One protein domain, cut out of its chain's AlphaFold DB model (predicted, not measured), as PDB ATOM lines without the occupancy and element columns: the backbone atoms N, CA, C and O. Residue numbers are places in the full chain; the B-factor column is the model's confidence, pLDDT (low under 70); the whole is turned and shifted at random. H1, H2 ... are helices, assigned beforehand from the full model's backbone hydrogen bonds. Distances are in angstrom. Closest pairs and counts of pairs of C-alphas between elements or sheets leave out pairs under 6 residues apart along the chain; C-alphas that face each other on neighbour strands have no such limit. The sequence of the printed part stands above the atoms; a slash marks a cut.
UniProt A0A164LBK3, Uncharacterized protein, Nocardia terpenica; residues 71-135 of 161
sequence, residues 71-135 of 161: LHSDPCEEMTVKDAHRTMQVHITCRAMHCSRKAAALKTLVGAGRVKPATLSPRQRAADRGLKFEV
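What this domain is: This is residues 71 to 135 of the 161 residues of an uncharacterized protein of Nocardia terpenica (UniProt A0A164LBK3). A helical hairpin of H1 and H2 makes the larger part at one end of an elongated model, and a short helix, H3, sits by itself at the other end, reached by an outstretched link. The tail before H1 runs beside the hairpin's end of the model, and the last residues after H3 fold back from that helix. The printed part has 65 residues with three named helices, in the order H1, H2, H3, and no named strand; the class is all helix, with 29 residues, under half, in named elements. The whole is loose, with a radius of gyration of the C-alphas of 13.6 A, and it spans 40 by 24 by 18 A.

Where its parts are: After residues 71 to 80, H1 takes residues 81 to 90, 14.5 A from first to last C-alpha, and begins with C-alpha 81 at (29.591, 33.729, -16.418). H2, the longest helix, takes residues 100 to 111 and measures 16.3 A, with C-alpha 100 at (17.583, 25.551, -9.422). H3 takes residues 122 to 128, is 10.1 A long, and ends with C-alpha 128 at (25.465, 5.236, -27.717).

How they stand to each other: H1 and H2 touch, with 16 pairs of C-alphas within 8 A. Their closest C-alphas, those of Ala 84 and Ala 105, are 4.4 A apart. They form a helical hairpin, running opposite ways at a steep tilt of 40 degrees, with their centres 9.0 A apart. H3 is apart from H1 and from H2. In H1, H2 and H3, every O i to N i+4 pair is within hydrogen-bond range.

The domain as a whole: The C-alphas farthest apart, those of Cys 76 and Gly 130, are 41.0 A apart. The printed part has no cut. The links are short but not tight, with 9 residues between H1 and H2 and 10 between H2 and H3. The mean pLDDT of the printed part is 81.7; residues 71 to 78 and residue 135 are under 70.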
ATOM      1  N   LEU A  71      14.627  30.342  -2.584       48.75
ATOM      2  CA  LEU A  71      15.859  29.860  -3.232       48.75
ATOM      3  C   LEU A  71      15.578  29.229  -4.629       48.75
ATOM      4  O   LEU A  71      16.473  28.689  -5.289       48.75
ATOM      5  N   HIS A  72      14.313  29.302  -5.056       50.31
ATOM      6  CA  HIS A  72      13.668  28.776  -6.245       50.31
ATOM      7  C   HIS A  72      12.781  29.805  -6.974       50.31
ATOM      8  O   HIS A  72      12.070  29.426  -7.900       50.31
ATOM      9  N   SER A  73      12.820  31.088  -6.605       37.91
ATOM     10  CA  SER A  73      12.430  32.170  -7.518       37.91
ATOM     11  C   SER A  73      13.663  32.503  -8.342       37.91
ATOM     12  O   SER A  73      14.757  32.619  -7.788       37.91
ATOM     13  N   ASP A  74      13.486  32.560  -9.661       39.59
ATOM     14  CA  ASP A  74      14.525  32.877 -10.643       39.59
ATOM     15  C   ASP A  74      15.428  33.997 -10.093       39.59
ATOM     16  O   ASP A  74      14.885  35.025  -9.669       39.59
ATOM     17  N   PRO A  75      16.764  33.821 -10.003       46.31
ATOM     18  CA  PRO A  75      17.624  34.903  -9.563       46.31
ATOM     19  C   PRO A  75      17.390  36.095 -10.493       46.31
ATOM     20  O   PRO A  75      17.827  36.096 -11.640       46.31
ATOM     21  N   CYS A  76      16.717  37.130  -9.988       41.25
ATOM     22  CA  CYS A  76      16.648  38.445 -10.625       41.25
ATOM     23  C   CYS A  76      17.988  39.199 -10.482       41.25
ATOM     24  O   CYS A  76      18.055  40.417 -10.614       41.25
ATOM     25  N   GLU A  77      19.067  38.475 -10.204       53.81
ATOM     26  CA  GLU A  77      20.426  38.952 -10.336       53.81
ATOM     27  C   GLU A  77      21.024  38.191 -11.515       53.81
ATOM     28  O   GLU A  77      21.069  36.956 -11.514       53.81
ATOM     29  N   GLU A  78      21.407  38.922 -12.562       61.75
ATOM     30  CA  GLU A  78      22.053  38.354 -13.738       61.75
ATOM     31  C   GLU A  78      23.312  37.602 -13.297       61.75
ATOM     32  O   GLU A  78      24.370  38.186 -13.063       61.75
ATOM     33  N   MET A  79      23.200  36.282 -13.142       75.12
ATOM     34  CA  MET A  79      24.332  35.461 -12.745       75.12
ATOM     35  C   MET A  79      25.428  35.610 -13.793       75.12
ATOM     36  O   MET A  79      25.246  35.242 -14.958       75.12
ATOM     37  N   THR A  80      26.582  36.127 -13.376       88.38
ATOM     38  CA  THR A  80      27.705  36.316 -14.287       88.38
ATOM     39  C   THR A  80      28.243  34.964 -14.760       88.38
ATOM     40  O   THR A  80      28.095  33.930 -14.102       88.38
ATOM     41  N   VAL A  81      28.947  34.951 -15.896       92.25
ATOM     42  CA  VAL A  81      29.591  33.729 -16.418       92.25
ATOM     43  C   VAL A  81      30.555  33.118 -15.390       92.25
ATOM     44  O   VAL A  81      30.649  31.896 -15.267       92.25
ATOM     45  N   LYS A  82      31.256  33.959 -14.620       91.31
ATOM     46  CA  LYS A  82      32.196  33.525 -13.580       91.31
ATOM     47  C   LYS A  82      31.469  32.833 -12.425       91.31
ATOM     48  O   LYS A  82      31.898  31.761 -11.994       91.31
ATOM     49  N   ASP A  83      30.358  33.402 -11.973       87.12
ATOM     50  CA  ASP A  83      29.558  32.829 -10.889       87.12
ATOM     51  C   ASP A  83      28.862  31.543 -11.331       87.12
ATOM     52  O   ASP A  83      28.823  30.572 -10.577       87.12
ATOM     53  N   ALA A  84      28.424  31.466 -12.590       91.44
ATOM     54  CA  ALA A  84      27.873  30.242 -13.160       91.44
ATOM     55  C   ALA A  84      28.902  29.097 -13.181       91.44
ATOM     56  O   ALA A  84      28.582  27.965 -12.804       91.44
ATOM     57  N   HIS A  85      30.160  29.376 -13.549       94.50
ATOM     58  CA  HIS A  85      31.236  28.385 -13.456       94.50
ATOM     59  C   HIS A  85      31.485  27.934 -12.012       94.50
ATOM     60  O   HIS A  85      31.604  26.732 -11.764       94.50
ATOM     61  N   ARG A  86      31.511  28.864 -11.048       90.88
ATOM     62  CA  ARG A  86      31.684  28.525  -9.629       90.88
ATOM     63  C   ARG A  86      30.523  27.684  -9.097       90.88
ATOM     64  O   ARG A  86      30.756  26.676  -8.435       90.88
ATOM     65  N   THR A  87      29.287  28.036  -9.436       90.19
ATOM     66  CA  THR A  87      28.089  27.266  -9.075       90.19
ATOM     67  C   THR A  87      28.149  25.847  -9.637       90.19
ATOM     68  O   THR A  87      27.866  24.894  -8.915       90.19
ATOM     69  N   MET A  88      28.593  25.671 -10.886       92.62
ATOM     70  CA  MET A  88      28.790  24.341 -11.478       92.62
ATOM     71  C   MET A  88      29.831  23.494 -10.736       92.62
ATOM     72  O   MET A  88      29.654  22.280 -10.632       92.62
ATOM     73  N   GLN A  89      30.886  24.122 -10.207       93.31
ATOM     74  CA  GLN A  89      31.929  23.448  -9.426       93.31
ATOM     75  C   GLN A  89      31.432  23.049  -8.033       93.31
ATOM     76  O   GLN A  89      31.603  21.904  -7.627       93.31
ATOM     77  N   VAL A  90      30.788  23.971  -7.314       89.00
ATOM     78  CA  VAL A  90      30.276  23.724  -5.954       89.00
ATOM     79  C   VAL A  90      29.158  22.681  -5.969       89.00
ATOM     80  O   VAL A  90      29.122  21.789  -5.129       89.00
ATOM     81  N   HIS A  91      28.273  22.740  -6.965       85.25
ATOM     82  CA  HIS A  91      27.130  21.837  -7.099       85.25
ATOM     83  C   HIS A  91      27.415  20.659  -8.041       85.25
ATOM     84  O   HIS A  91      26.522  20.189  -8.756       85.25
ATOM     85  N   ILE A  92      28.656  20.161  -8.081       88.31
ATOM     86  CA  ILE A  92      29.037  19.062  -8.981       88.31
ATOM     87  C   ILE A  92      28.185  17.802  -8.748       88.31
ATOM     88  O   ILE A  92      27.771  17.167  -9.718       88.31
ATOM     89  N   THR A  93      27.823  17.522  -7.492       85.31
ATOM     90  CA  THR A  93      27.008  16.368  -7.071       85.31
ATOM     91  C   THR A  93      25.509  16.543  -7.323       85.31
ATOM     92  O   THR A  93      24.781  15.558  -7.430       85.31
ATOM     93  N   CYS A  94      25.020  17.778  -7.465       80.88
ATOM     94  CA  CYS A  94      23.604  18.037  -7.707       80.88
ATOM     95  C   CYS A  94      23.192  17.645  -9.136       80.88
ATOM     96  O   CYS A  94      23.936  17.850 -10.102       80.88
ATOM     97  N   ARG A  95      21.956  17.166  -9.310       79.06
ATOM     98  CA  ARG A  95      21.336  17.005 -10.636       79.06
ATOM     99  C   ARG A  95      20.701  18.326 -11.066       79.06
ATOM    100  O   ARG A  95      19.958  18.919 -10.293       79.06
ATOM    101  N   ALA A  96      20.953  18.767 -12.300       77.94
ATOM    102  CA  ALA A  96      20.425  20.042 -12.800       77.94
ATOM    103  C   ALA A  96      18.886  20.102 -12.767       77.94
ATOM    104  O   ALA A  96      18.336  21.142 -12.440       77.94
ATOM    105  N   MET A  97      18.201  18.976 -13.005       72.38
ATOM    106  CA  MET A  97      16.730  18.907 -12.973       72.38
ATOM    107  C   MET A  97      16.126  19.116 -11.573       72.38
ATOM    108  O   MET A  97      14.952  19.436 -11.468       72.38
ATOM    109  N   HIS A  98      16.917  18.948 -10.509       74.88
ATOM    110  CA  HIS A  98      16.460  19.068  -9.118       74.88
ATOM    111  C   HIS A  98      17.196  20.175  -8.347       74.88
ATOM    112  O   HIS A  98      17.047  20.296  -7.137       74.88
ATOM    113  N   CYS A  99      18.026  20.975  -9.021       81.56
ATOM    114  CA  CYS A  99      18.794  22.049  -8.403       81.56
ATOM    115  C   CYS A  99      18.665  23.317  -9.245       81.56
ATOM    116  O   CYS A  99      19.339  23.459 -10.268       81.56
ATOM    117  N   SER A 100      17.828  24.249  -8.782       79.62
ATOM    118  CA  SER A 100      17.583  25.551  -9.422       79.62
ATOM    119  C   SER A 100      18.880  26.308  -9.704       79.62
ATOM    120  O   SER A 100      19.081  26.782 -10.818       79.62
ATOM    121  N   ARG A 101      19.817  26.338  -8.747       80.31
ATOM    122  CA  ARG A 101      21.124  27.001  -8.907       80.31
ATOM    123  C   ARG A 101      21.942  26.413 -10.058       80.31
ATOM    124  O   ARG A 101      22.487  27.151 -10.875       80.31
ATOM    125  N   LYS A 102      21.993  25.081 -10.170       90.06
ATOM    126  CA  LYS A 102      22.708  24.403 -11.264       90.06
ATOM    127  C   LYS A 102      21.990  24.574 -12.604       90.06
ATOM    128  O   LYS A 102      22.656  24.731 -13.625       90.06
ATOM    129  N   ALA A 103      20.657  24.573 -12.606       88.56
ATOM    130  CA  ALA A 103      19.851  24.840 -13.795       88.56
ATOM    131  C   ALA A 103      20.066  26.268 -14.321       88.56
ATOM    132  O   ALA A 103      20.360  26.447 -15.502       88.56
ATOM    133  N   ALA A 104      20.017  27.269 -13.440       87.12
ATOM    134  CA  ALA A 104      20.305  28.659 -13.778       87.12
ATOM    135  C   ALA A 104      21.737  28.807 -14.314       87.12
ATOM    136  O   ALA A 104      21.946  29.428 -15.354       87.12
ATOM    137  N   ALA A 105      22.724  28.160 -13.678       91.12
ATOM    138  CA  ALA A 105      24.119  28.226 -14.119       91.12
ATOM    139  C   ALA A 105      24.292  27.619 -15.513       91.12
ATOM    140  O   ALA A 105      25.027  28.153 -16.343       91.12
ATOM    141  N   LEU A 106      23.572  26.531 -15.803       90.69
ATOM    142  CA  LEU A 106      23.563  25.925 -17.128       90.69
ATOM    143  C   LEU A 106      22.979  26.886 -18.166       90.69
ATOM    144  O   LEU A 106      23.592  27.080 -19.212       90.69
ATOM    145  N   LYS A 107      21.833  27.510 -17.865       89.75
ATOM    146  CA  LYS A 107      21.173  28.488 -18.742       89.75
ATOM    147  C   LYS A 107      22.106  29.657 -19.066       89.75
ATOM    148  O   LYS A 107      22.287  29.962 -20.243       89.75
ATOM    149  N   THR A 108      22.767  30.238 -18.063       92.19
ATOM    150  CA  THR A 108      23.754  31.317 -18.248       92.19
ATOM    151  C   THR A 108      24.907  30.888 -19.156       92.19
ATOM    152  O   THR A 108      25.249  31.593 -20.104       92.19
ATOM    153  N   LEU A 109      25.510  29.721 -18.907       94.50
ATOM    154  CA  LEU A 109      26.657  29.252 -19.694       94.50
ATOM    155  C   LEU A 109      26.281  28.891 -21.136       94.50
ATOM    156  O   LEU A 109      27.094  29.091 -22.038       94.50
ATOM    157  N   VAL A 110      25.070  28.378 -21.361       94.00
ATOM    158  CA  VAL A 110      24.536  28.120 -22.707       94.00
ATOM    159  C   VAL A 110      24.281  29.435 -23.440       94.00
ATOM    160  O   VAL A 110      24.756  29.591 -24.563       94.00
ATOM    161  N   GLY A 111      23.614  30.401 -22.800       90.62
ATOM    162  CA  GLY A 111      23.358  31.725 -23.381       90.62
ATOM    163  C   GLY A 111      24.643  32.480 -23.738       90.62
ATOM    164  O   GLY A 111      24.719  33.109 -24.786       90.62
ATOM    165  N   ALA A 112      25.694  32.337 -22.922       93.38
ATOM    166  CA  ALA A 112      27.019  32.906 -23.179       93.38
ATOM    167  C   ALA A 112      27.892  32.083 -24.156       93.38
ATOM    168  O   ALA A 112      29.064  32.410 -24.351       93.38
ATOM    169  N   GLY A 113      27.380  30.979 -24.719       93.69
ATOM    170  CA  GLY A 113      28.105  30.125 -25.670       93.69
ATOM    171  C   GLY A 113      29.264  29.313 -25.075       93.69
ATOM    172  O   GLY A 113      30.100  28.797 -25.814       93.69
ATOM    173  N   ARG A 114      29.348  29.188 -23.744       94.75
ATOM    174  CA  ARG A 114      30.413  28.449 -23.034       94.75
ATOM    175  C   ARG A 114      30.121  26.961 -22.891       94.75
ATOM    176  O   ARG A 114      31.045  26.171 -22.716       94.75
ATOM    177  N   VAL A 115      28.850  26.575 -22.966       93.62
ATOM    178  CA  VAL A 115      28.400  25.182 -22.919       93.62
ATOM    179  C   VAL A 115      27.464  24.930 -24.091       93.62
ATOM    180  O   VAL A 115      26.489  25.649 -24.281       93.62
ATOM    181  N   LYS A 116      27.733  23.874 -24.863       89.62
ATOM    182  CA  LYS A 116      26.807  23.403 -25.892       89.62
ATOM    183  C   LYS A 116      25.796  22.454 -25.240       89.62
ATOM    184  O   LYS A 116      26.223  21.438 -24.681       89.62
ATOM    185  N   PRO A 117      24.485  22.751 -25.271       83.56
ATOM    186  CA  PRO A 117      23.489  21.847 -24.721       83.56
ATOM    187  C   PRO A 117      23.519  20.519 -25.482       83.56
ATOM    188  O   PRO A 117      23.833  20.462 -26.674       83.56
ATOM    189  N   ALA A 118      23.221  19.433 -24.774       82.75
ATOM    190  CA  ALA A 118      23.163  18.126 -25.404       82.75
ATOM    191  C   ALA A 118      21.965  18.064 -26.356       82.75
ATOM    192  O   ALA A 118      20.835  18.314 -25.949       82.75
ATOM    193  N   THR A 119      22.222  17.698 -27.606       84.56
ATOM    194  CA  THR A 119      21.190  17.503 -28.635       84.56
ATOM    195  C   THR A 119      20.546  16.119 -28.566       84.56
ATOM    196  O   THR A 119      19.484  15.904 -29.135       84.56
ATOM    197  N   LEU A 120      21.189  15.182 -27.867       82.19
ATOM    198  CA  LEU A 120      20.707  13.821 -27.661       82.19
ATOM    199  C   LEU A 120      20.109  13.672 -26.267       82.19
ATOM    200  O   LEU A 120      20.668  14.164 -25.276       82.19
ATOM    201  N   SER A 121      19.007  12.929 -26.185       82.44
ATOM    202  CA  SER A 121      18.364  12.621 -24.910       82.44
ATOM    203  C   SER A 121      19.293  11.810 -23.991       82.44
ATOM    204  O   SER A 121      20.173  11.083 -24.468       82.44
ATOM    205  N   PRO A 122      19.100  11.866 -22.658       81.38
ATOM    206  CA  PRO A 122      19.836  11.020 -21.723       81.38
ATOM    207  C   PRO A 122      19.807   9.527 -22.089       81.38
ATOM    208  O   PRO A 122      20.847   8.878 -21.997       81.38
ATOM    209  N   ARG A 123      18.661   9.021 -22.575       83.31
ATOM    210  CA  ARG A 123      18.485   7.630 -23.024       83.31
ATOM    211  C   ARG A 123      19.325   7.310 -24.263       83.31
ATOM    212  O   ARG A 123      20.034   6.311 -24.256       83.31
ATOM    213  N   GLN A 124      19.296   8.163 -25.289       86.75
ATOM    214  CA  GLN A 124      20.104   7.973 -26.504       86.75
ATOM    215  C   GLN A 124      21.602   8.003 -26.197       86.75
ATOM    216  O   GLN A 124      22.327   7.102 -26.592       86.75
ATOM    217  N   ARG A 125      22.064   8.971 -25.396       86.31
ATOM    218  CA  ARG A 125      23.483   9.043 -25.003       86.31
ATOM    219  C   ARG A 125      23.939   7.830 -24.199       86.31
ATOM    220  O   ARG A 125      25.107   7.470 -24.273       86.31
ATOM    221  N   ALA A 126      23.060   7.261 -23.373       86.38
ATOM    222  CA  ALA A 126      23.361   6.038 -22.645       86.38
ATOM    223  C   ALA A 126      23.505   4.862 -23.621       86.38
ATOM    224  O   ALA A 126      24.525   4.183 -23.574       86.38
ATOM    225  N   ALA A 127      22.566   4.704 -24.560       88.31
ATOM    226  CA  ALA A 127      22.626   3.677 -25.602       88.31
ATOM    227  C   ALA A 127      23.898   3.784 -26.462       88.31
ATOM    228  O   ALA A 127      24.612   2.795 -26.604       88.31
ATOM    229  N   ASP A 128      24.245   4.986 -26.930       89.25
ATOM    230  CA  ASP A 128      25.465   5.236 -27.717       89.25
ATOM    231  C   ASP A 128      26.748   4.879 -26.949       89.25
ATOM    232  O   ASP A 128      27.771   4.546 -27.540       89.25
ATOM    233  N   ARG A 129      26.705   4.954 -25.614       89.31
ATOM    234  CA  ARG A 129      27.823   4.610 -24.722       89.31
ATOM    235  C   ARG A 129      27.766   3.169 -24.214       89.31
ATOM    236  O   ARG A 129      28.589   2.805 -23.379       89.31
ATOM    237  N   GLY A 130      26.790   2.371 -24.651       90.12
ATOM    238  CA  GLY A 130      26.558   1.019 -24.133       90.12
ATOM    239  C   GLY A 130      26.178   0.982 -22.647       90.12
ATOM    240  O   GLY A 130      26.364  -0.037 -21.988       90.12
ATOM    241  N   LEU A 131      25.679   2.089 -22.095       86.19
ATOM    242  CA  LEU A 131      25.256   2.197 -20.702       86.19
ATOM    243  C   LEU A 131      23.773   1.852 -20.574       86.19
ATOM    244  O   LEU A 131      22.933   2.345 -21.332       86.19
ATOM    245  N   LYS A 132      23.434   1.055 -19.559       85.06
ATOM    246  CA  LYS A 132      22.040   0.805 -19.187       85.06
ATOM    247  C   LYS A 132      21.412   2.110 -18.683       85.06
ATOM    248  O   LYS A 132      21.957   2.759 -17.794       85.06
ATOM    249  N   PHE A 133      20.276   2.500 -19.261       79.00
ATOM    250  CA  PHE A 133      19.518   3.665 -18.811       79.00
ATOM    251  C   PHE A 133      18.440   3.225 -17.820       79.00
ATOM    252  O   PHE A 133      17.444   2.624 -18.221       79.00
ATOM    253  N   GLU A 134      18.641   3.516 -16.539       77.31
ATOM    254  CA  GLU A 134      17.637   3.271 -15.505       77.31
ATOM    255  C   GLU A 134      16.600   4.397 -15.534       77.31
ATOM    256  O   GLU A 134      16.930   5.580 -15.414       77.31
ATOM    257  N   VAL A 135      15.340   4.031 -15.759       68.88
ATOM    258  CA  VAL A 135      14.207   4.934 -15.551       68.88
ATOM    259  C   VAL A 135      13.982   4.964 -14.043       68.88
ATOM    260  O   VAL A 135      13.940   3.907 -13.429       68.88
TER     261      VAL A 135